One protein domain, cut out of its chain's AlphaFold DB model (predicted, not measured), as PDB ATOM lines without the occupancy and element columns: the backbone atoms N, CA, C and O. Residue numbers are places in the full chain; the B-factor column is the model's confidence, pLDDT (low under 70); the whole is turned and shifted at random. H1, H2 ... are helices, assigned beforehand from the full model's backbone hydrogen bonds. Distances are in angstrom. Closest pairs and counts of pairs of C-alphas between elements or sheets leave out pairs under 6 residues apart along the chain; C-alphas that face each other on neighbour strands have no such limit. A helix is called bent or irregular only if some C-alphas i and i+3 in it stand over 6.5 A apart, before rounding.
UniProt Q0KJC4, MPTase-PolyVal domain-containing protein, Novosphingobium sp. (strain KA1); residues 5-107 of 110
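Overview. This is residues 5 to 107 of the 110 residues of the protein "MPTase-PolyVal domain-containing protein" of Novosphingobium sp. (strain KA1) (UniProt Q0KJC4). Two helices, H2 and H4, cross in the core, with the short helix H1 packed on both of them, and H3 lies across the first part of H2. After H4 the printed part runs out into a tail, in which residues 94 to 101 stick out and the four-residue helix H5 touches no helix. The printed part has 103 residues, with five named helices in the order H1, H2, H3, H4, H5 and no named strand, and its class is all helix. It is compact, with a radius of gyration of the C-alphas of 14.5 A and spans of 43 by 30 by 24 A.

Arrangement. H1, residues 5 to 12, touches H2, residues 27 to 49, at a steep tilt of 56 degrees, opposite ways; their closest C-alphas, those of Gly 9 and Ala 38, are 4.4 A apart. H1 also touches residues 84 to 91 of H4, residues 76 to 92, about perpendicular at 86 degrees, with the C-alphas of Thr 12 and Ala 87 closest at 5.8 A. H2 and H4 are the hub, touching three helices each. They touch each other at a steep tilt of 51 degrees, the same way, and the C-alphas of Cys 41 and Ala 84 are closest at 4.8 A. With residues 29 to 36, H2 touches H3, residues 59 to 72, at a steep tilt of 65 degrees, opposite ways; the C-alphas of Ala 32 and His 65 are closest at 5.9 A. H3 and H4 only just touch, only at the corner by their link, with 3 pairs of C-alphas within 8 A, those of Leu 70 and Ala 76 closest at 5.9 A. The helix packing is mostly crossed: of 4 pairs of helices that touch other than at the corner, 0 are at a shallow tilt. H1 and H3 are apart, and H5, residues 104 to 107, is apart from H1, H2, H3 and H4. In H1, H3 and H4 every O i to N i+4 pair is within hydrogen-bond range, in H2 17 of 19 are, and H5 is too short for such a pair.

Along the chain. H1 begins at C-alpha 5, at (87.669, 179.028, 192.102). H2 measures 33.9 A from first to last C-alpha and is irregular, with C-alphas 28 and 31 lying 7.3 A apart. H3 measures 20.3 A. H4 measures 24.3 A and begins at C-alpha 76, at (107.622, 186.471, 194.230). H5 ends at C-alpha 107, at (99.956, 159.340, 191.512).

Size, cuts and confidence. The two C-alphas farthest apart, those of Gly 72 and Ser 100, are 43.1 A apart. The printed part has no cut. The links H1 to H2, with 14 residues, and H4 to H5, with 11, are long; H2 to H3 is short and H3 to H4 tight. The mean pLDDT of the printed part is 82.3, and residues 54 to 63 and 98 to 107 are under 70.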
ATOM      1  N   TYR A   5      86.330 179.624 192.213       90.06
ATOM      2  CA  TYR A   5      87.669 179.028 192.102       90.06
ATOM      3  C   TYR A   5      88.732 179.747 192.935       90.06
ATOM      4  O   TYR A   5      89.696 179.110 193.354       90.06
ATOM      5  N   HIS A   6      88.543 181.037 193.212       90.12
ATOM      6  CA  HIS A   6      89.410 181.795 194.109       90.12
ATOM      7  C   HIS A   6      89.326 181.226 195.530       90.12
ATOM      8  O   HIS A   6      90.334 180.829 196.115       90.12
ATOM      9  N   GLU A   7      88.100 181.058 196.029       91.06
ATOM     10  CA  GLU A   7      87.842 180.485 197.351       91.06
ATOM     11  C   GLU A   7      88.270 179.016 197.445       91.06
ATOM     12  O   GLU A   7      88.785 178.572 198.473       91.06
ATOM     13  N   LEU A   8      88.133 178.241 196.363       92.69
ATOM     14  CA  LEU A   8      88.708 176.893 196.298       92.69
ATOM     15  C   LEU A   8      90.236 176.929 196.386       92.69
ATOM     16  O   LEU A   8      90.819 176.135 197.133       92.69
ATOM     17  N   GLY A   9      90.869 177.878 195.692       93.81
ATOM     18  CA  GLY A   9      92.289 178.188 195.805       93.81
ATOM     19  C   GLY A   9      92.698 178.405 197.261       93.81
ATOM     20  O   GLY A   9      93.560 177.673 197.754       93.81
ATOM     21  N   HIS A  10      92.026 179.302 197.984       94.06
ATOM     22  CA  HIS A  10      92.246 179.519 199.420       94.06
ATOM     23  C   HIS A  10      92.032 178.265 200.256       94.06
ATOM     24  O   HIS A  10      92.865 177.912 201.095       94.06
ATOM     25  N   ALA A  11      90.945 177.538 200.006       94.88
ATOM     26  CA  ALA A  11      90.594 176.371 200.793       94.88
ATOM     27  C   ALA A  11      91.718 175.316 200.768       94.88
ATOM     28  O   ALA A  11      91.998 174.700 201.804       94.88
ATOM     29  N   THR A  12      92.416 175.145 199.631       96.88
ATOM     30  CA  THR A  12      93.588 174.246 199.523       96.88
ATOM     31  C   THR A  12      94.752 174.618 200.450       96.88
ATOM     32  O   THR A  12      95.546 173.744 200.791       96.88
ATOM     33  N   GLY A  13      94.852 175.874 200.896       95.00
ATOM     34  CA  GLY A  13      95.939 176.379 201.742       95.00
ATOM     35  C   GLY A  13      95.846 175.975 203.210       95.00
ATOM     36  O   GLY A  13      96.837 176.076 203.931       95.00
ATOM     37  N   SER A  14      94.688 175.479 203.654       94.50
ATOM     38  CA  SER A  14      94.461 175.094 205.051       94.50
ATOM     39  C   SER A  14      95.437 174.019 205.559       94.50
ATOM     40  O   SER A  14      95.951 173.190 204.804       94.50
ATOM     41  N   ALA A  15      95.647 173.988 206.881       93.69
ATOM     42  CA  ALA A  15      96.593 173.079 207.538       93.69
ATOM     43  C   ALA A  15      96.305 171.582 207.307       93.69
ATOM     44  O   ALA A  15      97.216 170.767 207.375       93.69
ATOM     45  N   LYS A  16      95.050 171.215 207.017       93.75
ATOM     46  CA  LYS A  16      94.639 169.831 206.716       93.75
ATOM     47  C   LYS A  16      94.834 169.439 205.242       93.75
ATOM     48  O   LYS A  16      94.426 168.349 204.855       93.75
ATOM     49  N   ARG A  17      95.359 170.346 204.417       94.25
ATOM     50  CA  ARG A  17      95.557 170.177 202.971       94.25
ATOM     51  C   ARG A  17      97.010 170.500 202.626       94.25
ATOM     52  O   ARG A  17      97.900 169.825 203.124       94.25
ATOM     53  N   LEU A  18      97.276 171.545 201.837       95.75
ATOM     54  CA  LEU A  18      98.638 171.908 201.432       95.75
ATOM     55  C   LEU A  18      99.431 172.641 202.520       95.75
ATOM     56  O   LEU A  18     100.619 172.891 202.317       95.75
ATOM     57  N   ASN A  19      98.788 173.003 203.641       94.44
ATOM     58  CA  ASN A  19      99.404 173.682 204.783       94.44
ATOM     59  C   ASN A  19     100.345 174.815 204.340       94.44
ATOM     60  O   ASN A  19     101.540 174.825 204.659       94.44
ATOM     61  N   ARG A  20      99.826 175.741 203.524       93.75
ATOM     62  CA  ARG A  20     100.639 176.836 202.994       93.75
ATOM     63  C   ARG A  20     101.006 177.775 204.134       93.75
ATOM     64  O   ARG A  20     100.143 178.349 204.785       93.75
ATOM     65  N   GLN A  21     102.308 177.915 204.352       88.06
ATOM     66  CA  GLN A  21     102.881 178.828 205.327       88.06
ATOM     67  C   GLN A  21     103.871 179.741 204.617       88.06
ATOM     68  O   GLN A  21     104.809 179.289 203.953       88.06
ATOM     69  N   PHE A  22     103.669 181.041 204.777       83.44
ATOM     70  CA  PHE A  22     104.530 182.075 204.232       83.44
ATOM     71  C   PHE A  22     105.334 182.613 205.407       83.44
ATOM     72  O   PHE A  22     104.844 183.412 206.194       83.44
ATOM     73  N   GLY A  23     106.538 182.067 205.603       75.06
ATOM     74  CA  GLY A  23     107.393 182.443 206.730       75.06
ATOM     75  C   GLY A  23     107.808 183.922 206.703       75.06
ATOM     76  O   GLY A  23     107.264 184.744 205.967       75.06
ATOM     77  N   LYS A  24     108.873 184.266 207.439       72.94
ATOM     78  CA  LYS A  24     109.376 185.655 207.547       72.94
ATOM     79  C   LYS A  24     109.641 186.360 206.209       72.94
ATOM     80  O   LYS A  24     109.693 187.581 206.185       72.94
ATOM     81  N   ARG A  25     109.806 185.603 205.116       71.75
ATOM     82  CA  ARG A  25     109.970 186.124 203.753       71.75
ATOM     83  C   ARG A  25     108.836 187.064 203.332       71.75
ATOM     84  O   ARG A  25     109.115 188.041 202.654       71.75
ATOM     85  N   PHE A  26     107.598 186.759 203.721       71.38
ATOM     86  CA  PHE A  26     106.429 187.574 203.377       71.38
ATOM     87  C   PHE A  26     105.843 188.295 204.594       71.38
ATOM     88  O   PHE A  26     105.186 189.310 204.414       71.38
ATOM     89  N   GLY A  27     106.147 187.848 205.821       71.31
ATOM     90  CA  GLY A  27     105.839 188.592 207.050       71.31
ATOM     91  C   GLY A  27     104.369 189.016 207.125       71.31
ATOM     92  O   GLY A  27     103.482 188.200 206.882       71.31
ATOM     93  N   ASP A  28     104.128 190.298 207.402       75.25
ATOM     94  CA  ASP A  28     102.779 190.886 207.467       75.25
ATOM     95  C   ASP A  28     102.036 190.855 206.115       75.25
ATOM     96  O   ASP A  28     100.812 190.951 206.075       75.25
ATOM     97  N   ASP A  29     102.752 190.659 205.002       83.69
ATOM     98  CA  ASP A  29     102.186 190.545 203.655       83.69
ATOM     99  C   ASP A  29     101.828 189.088 203.283       83.69
ATOM    100  O   ASP A  29     101.444 188.816 202.145       83.69
ATOM    101  N   ALA A  30     101.920 188.131 204.218       87.62
ATOM    102  CA  ALA A  30     101.569 186.725 203.985       87.62
ATOM    103  C   ALA A  30     100.136 186.542 203.459       87.62
ATOM    104  O   ALA A  30      99.912 185.740 202.553       87.62
ATOM    105  N   TYR A  31      99.183 187.316 203.984       84.69
ATOM    106  CA  TYR A  31      97.802 187.318 203.499       84.69
ATOM    107  C   TYR A  31      97.725 187.782 202.037       84.69
ATOM    108  O   TYR A  31      97.146 187.113 201.191       84.69
ATOM    109  N   ALA A  32      98.402 188.881 201.706       86.94
ATOM    110  CA  ALA A  32      98.440 189.394 200.342       86.94
ATOM    111  C   ALA A  32      99.154 188.447 199.365       86.94
ATOM    112  O   ALA A  32      98.810 188.412 198.188       86.94
ATOM    113  N   PHE A  33     100.133 187.670 199.830       91.38
ATOM    114  CA  PHE A  33     100.760 186.634 199.014       91.38
ATOM    115  C   PHE A  33      99.794 185.474 198.729       91.38
ATOM    116  O   PHE A  33      99.734 184.989 197.600       91.38
ATOM    117  N   GLU A  34      99.005 185.062 199.723       92.50
ATOM    118  CA  GLU A  34      97.973 184.030 199.572       92.50
ATOM    119  C   GLU A  34      96.889 184.431 198.556       92.50
ATOM    120  O   GLU A  34      96.473 183.603 197.751       92.50
ATOM    121  N   GLU A  35      96.506 185.707 198.514       89.38
ATOM    122  CA  GLU A  35      95.595 186.274 197.503       89.38
ATOM    123  C   GLU A  35      96.145 186.131 196.069       89.38
ATOM    124  O   GLU A  35      95.400 185.823 195.134       89.38
ATOM    125  N   ILE A  36      97.464 186.290 195.874       91.25
ATOM    126  CA  ILE A  36      98.112 186.045 194.569       91.25
ATOM    127  C   ILE A  36      98.015 184.556 194.217       91.25
ATOM    128  O   ILE A  36      97.698 184.208 193.080       91.25
ATOM    129  N   VAL A  37      98.272 183.669 195.184       94.31
ATOM    130  CA  VAL A  37      98.188 182.214 194.986       94.31
ATOM    131  C   VAL A  37      96.769 181.795 194.587       94.31
ATOM    132  O   VAL A  37      96.604 181.069 193.605       94.31
ATOM    133  N   ALA A  38      95.749 182.274 195.302       91.88
ATOM    134  CA  ALA A  38      94.346 181.991 195.007       91.88
ATOM    135  C   ALA A  38      93.917 182.537 193.638       91.88
ATOM    136  O   ALA A  38      93.282 181.824 192.860       91.88
ATOM    137  N   SER A  39      94.356 183.747 193.286       90.38
ATOM    138  CA  SER A  39      94.048 184.364 191.990       90.38
ATOM    139  C   SER A  39      94.687 183.626 190.811       90.38
ATOM    140  O   SER A  39      94.043 183.408 189.786       90.38
ATOM    141  N   LEU A  40      95.942 183.187 190.943       93.00
ATOM    142  CA  LEU A  40      96.607 182.378 189.914       93.00
ATOM    143  C   LEU A  40      95.967 180.985 189.781       93.00
ATOM    144  O   LEU A  40      95.864 180.453 188.672       93.00
ATOM    145  N   CYS A  41      95.496 180.411 190.891       93.94
ATOM    146  CA  CYS A  41      94.734 179.164 190.890       93.94
ATOM    147  C   CYS A  41      93.407 179.329 190.132       93.94
ATOM    148  O   CYS A  41      93.146 178.562 189.204       93.94
ATOM    149  N   GLN A  42      92.629 180.374 190.441       91.62
ATOM    150  CA  GLN A  42      91.417 180.729 189.699       91.62
ATOM    151  C   GLN A  42      91.703 180.899 188.210       91.62
ATOM    152  O   GLN A  42      91.013 180.299 187.392       91.62
ATOM    153  N   ALA A  43      92.724 181.680 187.849       91.00
ATOM    154  CA  ALA A  43      93.039 181.943 186.452       91.00
ATOM    155  C   ALA A  43      93.350 180.660 185.671       91.00
ATOM    156  O   ALA A  43      92.887 180.504 184.542       91.00
ATOM    157  N   THR A  44      94.073 179.726 186.293       92.31
ATOM    158  CA  THR A  44      94.385 178.423 185.694       92.31
ATOM    159  C   THR A  44      93.120 177.586 185.486       92.31
ATOM    160  O   THR A  44      92.909 177.059 184.399       92.31
ATOM    161  N   LEU A  45      92.248 177.504 186.495       90.62
ATOM    162  CA  LEU A  45      91.007 176.725 186.418       90.62
ATOM    163  C   LEU A  45      89.992 177.344 185.447       90.62
ATOM    164  O   LEU A  45      89.363 176.627 184.678       90.62
ATOM    165  N   CYS A  46      89.853 178.669 185.417       90.00
ATOM    166  CA  CYS A  46      89.020 179.353 184.427       90.00
ATOM    167  C   CYS A  46      89.512 179.087 182.997       90.00
ATOM    168  O   CYS A  46      88.697 178.834 182.113       90.00
ATOM    169  N   ALA A  47      90.832 179.106 182.771       89.12
ATOM    170  CA  ALA A  47      91.411 178.802 181.463       89.12
ATOM    171  C   ALA A  47      91.155 177.350 181.019       89.12
ATOM    172  O   ALA A  47      91.043 177.090 179.824       89.12
ATOM    173  N   GLU A  48      91.057 176.419 181.968       89.06
ATOM    174  CA  GLU A  48      90.843 174.993 181.709       89.06
ATOM    175  C   GLU A  48      89.360 174.630 181.534       89.06
ATOM    176  O   GLU A  48      89.004 173.931 180.588       89.06
ATOM    177  N   TYR A  49      88.486 175.123 182.414       86.81
ATOM    178  CA  TYR A  49      87.079 174.711 182.480       86.81
ATOM    179  C   TYR A  49      86.109 175.689 181.800       86.81
ATOM    180  O   TYR A  49      84.921 175.396 181.671       86.81
ATOM    181  N   GLY A  50      86.593 176.855 181.360       80.38
ATOM    182  CA  GLY A  50      85.834 177.811 180.555       80.38
ATOM    183  C   GLY A  50      84.861 178.784 181.245       80.38
ATOM    184  O   GLY A  50      84.281 179.582 180.502       80.38
ATOM    185  N   PRO A  51      84.629 178.818 182.578       79.75
ATOM    186  CA  PRO A  51      83.856 179.917 183.144       79.75
ATOM    187  C   PRO A  51      84.657 181.224 183.056       79.75
ATOM    188  O   PRO A  51      85.893 181.205 183.121       79.75
ATOM    189  N   PRO A  52      83.971 182.370 182.924       75.56
ATOM    190  CA  PRO A  52      84.641 183.649 182.793       75.56
ATOM    191  C   PRO A  52      85.509 183.927 184.025       75.56
ATOM    192  O   PRO A  52      85.109 183.702 185.170       75.56
ATOM    193  N   ASN A  53      86.729 184.401 183.775       73.19
ATOM    194  CA  ASN A  53      87.650 184.836 184.820       73.19
ATOM    195  C   ASN A  53      87.258 186.246 185.272       73.19
ATOM    196  O   ASN A  53      87.929 187.231 184.963       73.19
ATOM    197  N   GLU A  54      86.095 186.332 185.913       68.75
ATOM    198  CA  GLU A  54      85.586 187.575 186.467       68.75
ATOM    199  C   GLU A  54      86.300 187.898 187.774       68.75
ATOM    200  O   GLU A  54      86.470 187.075 188.679       68.75
ATOM    201  N   LEU A  55      86.750 189.138 187.802       63.22
ATOM    202  CA  LEU A  55      87.453 189.797 188.875       63.22
ATOM    203  C   LEU A  55      86.393 190.536 189.715       63.22
ATOM    204  O   LEU A  55      85.595 191.274 189.149       63.22
ATOM    205  N   HIS A  56      86.350 190.319 191.031       64.75
ATOM    206  CA  HIS A  56      85.378 190.956 191.929       64.75
ATOM    207  C   HIS A  56      85.590 192.487 192.015       64.75
ATOM    208  O   HIS A  56      86.684 193.005 191.804       64.75
ATOM    209  N   ASP A  57      84.576 193.268 192.384       56.34
ATOM    210  CA  ASP A  57      84.677 194.740 192.350       56.34
ATOM    211  C   ASP A  57      85.662 195.343 193.385       56.34
ATOM    212  O   ASP A  57      86.066 196.502 193.278       56.34
ATOM    213  N   SER A  58      86.138 194.565 194.368       59.56
ATOM    214  CA  SER A  58      87.128 195.004 195.374       59.56
ATOM    215  C   SER A  58      88.594 194.988 194.895       59.56
ATOM    216  O   SER A  58      89.508 195.219 195.687       59.56
ATOM    217  N   HIS A  59      88.857 194.777 193.602       59.12
ATOM    218  CA  HIS A  59      90.192 194.476 193.057       59.12
ATOM    219  C   HIS A  59      91.302 195.509 193.277       59.12
ATOM    220  O   HIS A  59      92.486 195.155 193.279       59.12
ATOM    221  N   ALA A  60      90.958 196.774 193.510       58.56
ATOM    222  CA  ALA A  60      91.953 197.818 193.735       58.56
ATOM    223  C   ALA A  60      92.798 197.581 195.005       58.56
ATOM    224  O   ALA A  60      93.987 197.912 195.015       58.56
ATOM    225  N   SER A  61      92.224 196.985 196.060       62.25
ATOM    226  CA  SER A  61      92.949 196.732 197.313       62.25
ATOM    227  C   SER A  61      93.977 195.603 197.162       62.25
ATOM    228  O   SER A  61      95.119 195.765 197.606       62.25
ATOM    229  N   TYR A  62      93.625 194.517 196.461       63.72
ATOM    230  CA  TYR A  62      94.513 193.372 196.222       63.72
ATOM    231  C   TYR A  62      95.678 193.737 195.307       63.72
ATOM    232  O   TYR A  62      96.831 193.489 195.653       63.72
ATOM    233  N   ILE A  63      95.411 194.429 194.193       69.81
ATOM    234  CA  ILE A  63      96.459 194.858 193.256       69.81
ATOM    235  C   ILE A  63      97.481 195.755 193.963       69.81
ATOM    236  O   ILE A  63      98.687 195.585 193.773       69.81
ATOM    237  N   HIS A  64      97.032 196.674 194.825       70.88
ATOM    238  CA  HIS A  64      97.941 197.521 195.596       70.88
ATOM    239  C   HIS A  64      98.889 196.698 196.485       70.88
ATOM    240  O   HIS A  64     100.098 196.952 196.510       70.88
ATOM    241  N   HIS A  65      98.363 195.678 197.169       72.94
ATOM    242  CA  HIS A  65      99.158 194.812 198.042       72.94
ATOM    243  C   HIS A  65     100.099 193.904 197.234       72.94
ATOM    244  O   HIS A  65     101.264 193.736 197.598       72.94
ATOM    245  N   TRP A  66      99.661 193.408 196.076       82.19
ATOM    246  CA  TRP A  66     100.503 192.619 195.175       82.19
ATOM    247  C   TRP A  66     101.664 193.440 194.635       82.19
ATOM    248  O   TRP A  66     102.801 192.977 194.621       82.19
ATOM    249  N   MET A  67     101.419 194.693 194.244       83.50
ATOM    250  CA  MET A  67     102.483 195.563 193.753       83.50
ATOM    251  C   MET A  67     103.562 195.830 194.813       83.50
ATOM    252  O   MET A  67     104.725 196.002 194.451       83.50
ATOM    253  N   LYS A  68     103.213 195.877 196.109       85.25
ATOM    254  CA  LYS A  68     104.197 195.986 197.200       85.25
ATOM    255  C   LYS A  68     105.119 194.763 197.220       85.25
ATOM    256  O   LYS A  68     106.337 194.929 197.164       85.25
ATOM    257  N   ILE A  69     104.542 193.561 197.209       86.12
ATOM    258  CA  ILE A  69     105.282 192.289 197.207       86.12
ATOM    259  C   ILE A  69     106.160 192.168 195.954       86.12
ATOM    260  O   ILE A  69     107.360 191.927 196.054       86.12
ATOM    261  N   LEU A  70     105.584 192.386 194.769       86.50
ATOM    262  CA  LEU A  70     106.267 192.203 193.484       86.50
ATOM    263  C   LEU A  70     107.401 193.215 193.259       86.50
ATOM    264  O   LEU A  70     108.388 192.897 192.597       86.50
ATOM    265  N   ARG A  71     107.290 194.430 193.816       87.00
ATOM    266  CA  ARG A  71     108.396 195.404 193.815       87.00
ATOM    267  C   ARG A  71     109.512 195.019 194.784       87.00
ATOM    268  O   ARG A  71     110.674 195.263 194.469       87.00
ATOM    269  N   GLY A  72     109.162 194.452 195.938       87.12
ATOM    270  CA  GLY A  72     110.123 194.011 196.952       87.12
ATOM    271  C   GLY A  72     110.886 192.744 196.556       87.12
ATOM    272  O   GLY A  72     112.048 192.592 196.923       87.12
ATOM    273  N   ASP A  73     110.262 191.864 195.771       87.31
ATOM    274  CA  ASP A  73     110.846 190.597 195.339       87.31
ATOM    275  C   ASP A  73     110.404 190.231 193.912       87.31
ATOM    276  O   ASP A  73     109.280 189.788 193.667       87.31
ATOM    277  N   LYS A  74     111.338 190.342 192.960       89.19
ATOM    278  CA  LYS A  74     111.107 190.019 191.539       89.19
ATOM    279  C   LYS A  74     110.799 188.539 191.293       89.19
ATOM    280  O   LYS A  74     110.280 188.193 190.236       89.19
ATOM    281  N   THR A  75     111.127 187.663 192.241       92.12
ATOM    282  CA  THR A  75     110.859 186.221 192.158       92.12
ATOM    283  C   THR A  75     109.526 185.836 192.798       92.12
ATOM    284  O   THR A  75     109.075 184.705 192.624       92.12
ATOM    285  N   ALA A  76     108.857 186.758 193.503       91.25
ATOM    286  CA  ALA A  76     107.622 186.471 194.230       91.25
ATOM    287  C   ALA A  76     106.522 185.899 193.329       91.25
ATOM    288  O   ALA A  76     105.834 184.967 193.739       91.25
ATOM    289  N   ILE A  77     106.409 186.380 192.085       91.75
ATOM    290  CA  ILE A  77     105.431 185.853 191.128       91.75
ATOM    291  C   ILE A  77     105.685 184.382 190.783       91.75
ATOM    292  O   ILE A  77     104.740 183.605 190.697       91.75
ATOM    293  N   LEU A  78     106.952 183.969 190.662       94.56
ATOM    294  CA  LEU A  78     107.320 182.579 190.372       94.56
ATOM    295  C   LEU A  78     106.999 181.673 191.564       94.56
ATOM    296  O   LEU A  78     106.497 180.566 191.397       94.56
ATOM    297  N   HIS A  79     107.239 182.160 192.782       94.06
ATOM    298  CA  HIS A  79     106.880 181.428 193.992       94.06
ATOM    299  C   HIS A  79     105.366 181.302 194.166       94.06
ATOM    300  O   HIS A  79     104.891 180.228 194.534       94.06
ATOM    301  N   ALA A  80     104.610 182.367 193.889       93.62
ATOM    302  CA  ALA A  80     103.155 182.328 193.949       93.62
ATOM    303  C   ALA A  80     102.594 181.368 192.891       93.62
ATOM    304  O   ALA A  80     101.749 180.538 193.216       93.62
ATOM    305  N   ALA A  81     103.133 181.401 191.668       95.62
ATOM    306  CA  ALA A  81     102.765 180.482 190.595       95.62
ATOM    307  C   ALA A  81     103.019 179.016 190.974       95.62
ATOM    308  O   ALA A  81     102.116 178.196 190.855       95.62
ATOM    309  N   ALA A  82     104.191 178.694 191.534       96.62
ATOM    310  CA  ALA A  82     104.491 177.335 191.989       96.62
ATOM    311  C   ALA A  82     103.513 176.847 193.078       96.62
ATOM    312  O   ALA A  82     103.130 175.679 193.111       96.62
ATOM    313  N   LYS A  83     103.079 177.735 193.982       97.12
ATOM    314  CA  LYS A  83     102.069 177.411 195.003       97.12
ATOM    315  C   LYS A  83     100.662 177.275 194.422       97.12
ATOM    316  O   LYS A  83      99.914 176.407 194.870       97.12
ATOM    317  N   ALA A  84     100.316 178.087 193.429       96.81
ATOM    318  CA  ALA A  84      99.048 177.988 192.718       96.81
ATOM    319  C   ALA A  84      98.958 176.681 191.919       96.81
ATOM    320  O   ALA A  84      97.936 176.007 191.965       96.81
ATOM    321  N   GLU A  85     100.045 176.262 191.273       96.69
ATOM    322  CA  GLU A  85     100.118 174.979 190.571       96.69
ATOM    323  C   GLU A  85      99.903 173.793 191.524       96.69
ATOM    324  O   GLU A  85      99.142 172.876 191.215       96.69
ATOM    325  N   GLN A  86     100.483 173.841 192.730       97.44
ATOM    326  CA  GLN A  86     100.213 172.852 193.783       97.44
ATOM    327  C   GLN A  86      98.725 172.820 194.172       97.44
ATOM    328  O   GLN A  86      98.159 171.738 194.324       97.44
ATOM    329  N   ALA A  87      98.081 173.986 194.299       97.00
ATOM    330  CA  ALA A  87      96.650 174.091 194.594       97.00
ATOM    331  C   ALA A  87      95.780 173.486 193.485       97.00
ATOM    332  O   ALA A  87      94.891 172.685 193.769       97.00
ATOM    333  N   VAL A  88      96.074 173.812 192.225       96.06
ATOM    334  CA  VAL A  88      95.378 173.258 191.058       96.06
ATOM    335  C   VAL A  88      95.550 171.742 191.000       96.06
ATOM    336  O   VAL A  88      94.561 171.023 190.875       96.06
ATOM    337  N   LYS A  89      96.780 171.234 191.158       94.81
ATOM    338  CA  LYS A  89      97.045 169.789 191.167       94.81
ATOM    339  C   LYS A  89      96.257 169.081 192.269       94.81
ATOM    340  O   LYS A  89      95.693 168.025 192.011       94.81
ATOM    341  N   TRP A  90      96.191 169.668 193.463       95.19
ATOM    342  CA  TRP A  90      95.393 169.135 194.566       95.19
ATOM    343  C   TRP A  90      93.900 169.091 194.215       95.19
ATOM    344  O   TRP A  90      93.266 168.060 194.394       95.19
ATOM    345  N   LEU A  91      93.337 170.170 193.660       93.31
ATOM    346  CA  LEU A  91      91.918 170.225 193.279       93.31
ATOM    347  C   LEU A  91      91.562 169.195 192.201       93.31
ATOM    348  O   LEU A  91      90.527 168.540 192.297       93.31
ATOM    349  N   ARG A  92      92.450 168.996 191.223       91.62
ATOM    350  CA  ARG A  92      92.278 168.012 190.145       91.62
ATOM    351  C   ARG A  92      92.174 166.569 190.641       91.62
ATOM    352  O   ARG A  92      91.563 165.754 189.961       91.62
ATOM    353  N   GLN A  93      92.702 166.238 191.824       89.75
ATOM    354  CA  GLN A  93      92.540 164.897 192.413       89.75
ATOM    355  C   GLN A  93      91.074 164.555 192.718       89.75
ATOM    356  O   GLN A  93      90.731 163.382 192.849       89.75
ATOM    357  N   PHE A  94      90.217 165.571 192.828       88.31
ATOM    358  CA  PHE A  94      88.789 165.427 193.102       88.31
ATOM    359  C   PHE A  94      87.924 165.625 191.855       88.31
ATOM    360  O   PHE A  94      86.701 165.580 191.968       88.31
ATOM    361  N   ASP A  95      88.531 165.849 190.685       85.12
ATOM    362  CA  ASP A  95      87.800 165.966 189.430       85.12
ATOM    363  C   ASP A  95      87.467 164.562 188.886       85.12
ATOM    364  O   ASP A  95      88.366 163.837 188.441       85.12
ATOM    365  N   PRO A  96      86.185 164.153 188.880       77.44
ATOM    366  CA  PRO A  96      85.789 162.851 188.357       77.44
ATOM    367  C   PRO A  96      86.067 162.703 186.853       77.44
ATOM    368  O   PRO A  96      86.232 161.575 186.390       77.44
ATOM    369  N   ALA A  97      86.162 163.799 186.091       72.06
ATOM    370  CA  ALA A  97      86.493 163.764 184.666       72.06
ATOM    371  C   ALA A  97      87.978 163.444 184.405       72.06
ATOM    372  O   ALA A  97      88.308 162.898 183.352       72.06
ATOM    373  N   LEU A  98      88.869 163.713 185.371       65.88
ATOM    374  CA  LEU A  98      90.298 163.365 185.304       65.88
ATOM    375  C   LEU A  98      90.608 161.962 185.865       65.88
ATOM    376  O   LEU A  98      91.711 161.445 185.673       65.88
ATOM    377  N   GLY A  99      89.630 161.307 186.499       53.94
ATOM    378  CA  GLY A  99      89.761 159.995 187.146       53.94
ATOM    379  C   GLY A  99      90.068 158.804 186.223       53.94
ATOM    380  O   GLY A  99      90.247 157.694 186.719       53.94
ATOM    381  N   SER A 100      90.158 159.001 184.905       50.16
ATOM    382  CA  SER A 100      90.460 157.939 183.931       50.16
ATOM    383  C   SER A 100      91.665 158.208 183.018       50.16
ATOM    384  O   SER A 100      91.937 157.383 182.148       50.16
ATOM    385  N   THR A 101      92.410 159.312 183.191       49.38
ATOM    386  CA  THR A 101      93.462 159.703 182.220       49.38
ATOM    387  C   THR A 101      94.789 160.207 182.800       49.38
ATOM    388  O   THR A 101      95.698 160.493 182.024       49.38
ATOM    389  N   LEU A 102      94.970 160.281 184.124       45.66
ATOM    390  CA  LEU A 102      96.261 160.682 184.708       45.66
ATOM    391  C   LEU A 102      97.321 159.564 184.576       45.66
ATOM    392  O   LEU A 102      97.099 158.473 185.115       45.66
ATOM    393  N   PRO A 103      98.474 159.827 183.922       49.72
ATOM    394  CA  PRO A 103      99.604 158.899 183.874       49.72
ATOM    395  C   PRO A 103     100.089 158.540 185.283       49.72
ATOM    396  O   PRO A 103     100.131 159.395 186.174       49.72
ATOM    397  N   ASP A 104     100.459 157.273 185.487       52.06
ATOM    398  CA  ASP A 104     100.790 156.704 186.803       52.06
ATOM    399  C   ASP A 104     101.900 157.466 187.550       52.06
ATOM    400  O   ASP A 104     101.885 157.564 188.774       52.06
ATOM    401  N   GLU A 105     102.786 158.114 186.805       48.31
ATOM    402  CA  GLU A 105     103.885 158.964 187.271       48.31
ATOM    403  C   GLU A 105     103.461 160.192 188.107       48.31
ATOM    404  O   GLU A 105     104.284 160.759 188.825       48.31
ATOM    405  N   LEU A 106     102.181 160.589 188.104       46.97
ATOM    406  CA  LEU A 106     101.678 161.686 188.949       46.97
ATOM    407  C   LEU A 106     100.920 161.228 190.204       46.97
ATOM    408  O   LEU A 106     100.608 162.078 191.047       46.97
ATOM    409  N   LYS A 107     100.660 159.921 190.353       48.25
ATOM    410  CA  LYS A 107      99.956 159.340 191.512       48.25
ATOM    411  C   LYS A 107     100.842 159.227 192.757       48.25
ATOM    412  O   LYS A 107     100.315 159.199 193.861       48.25
TER     413      LYS A 107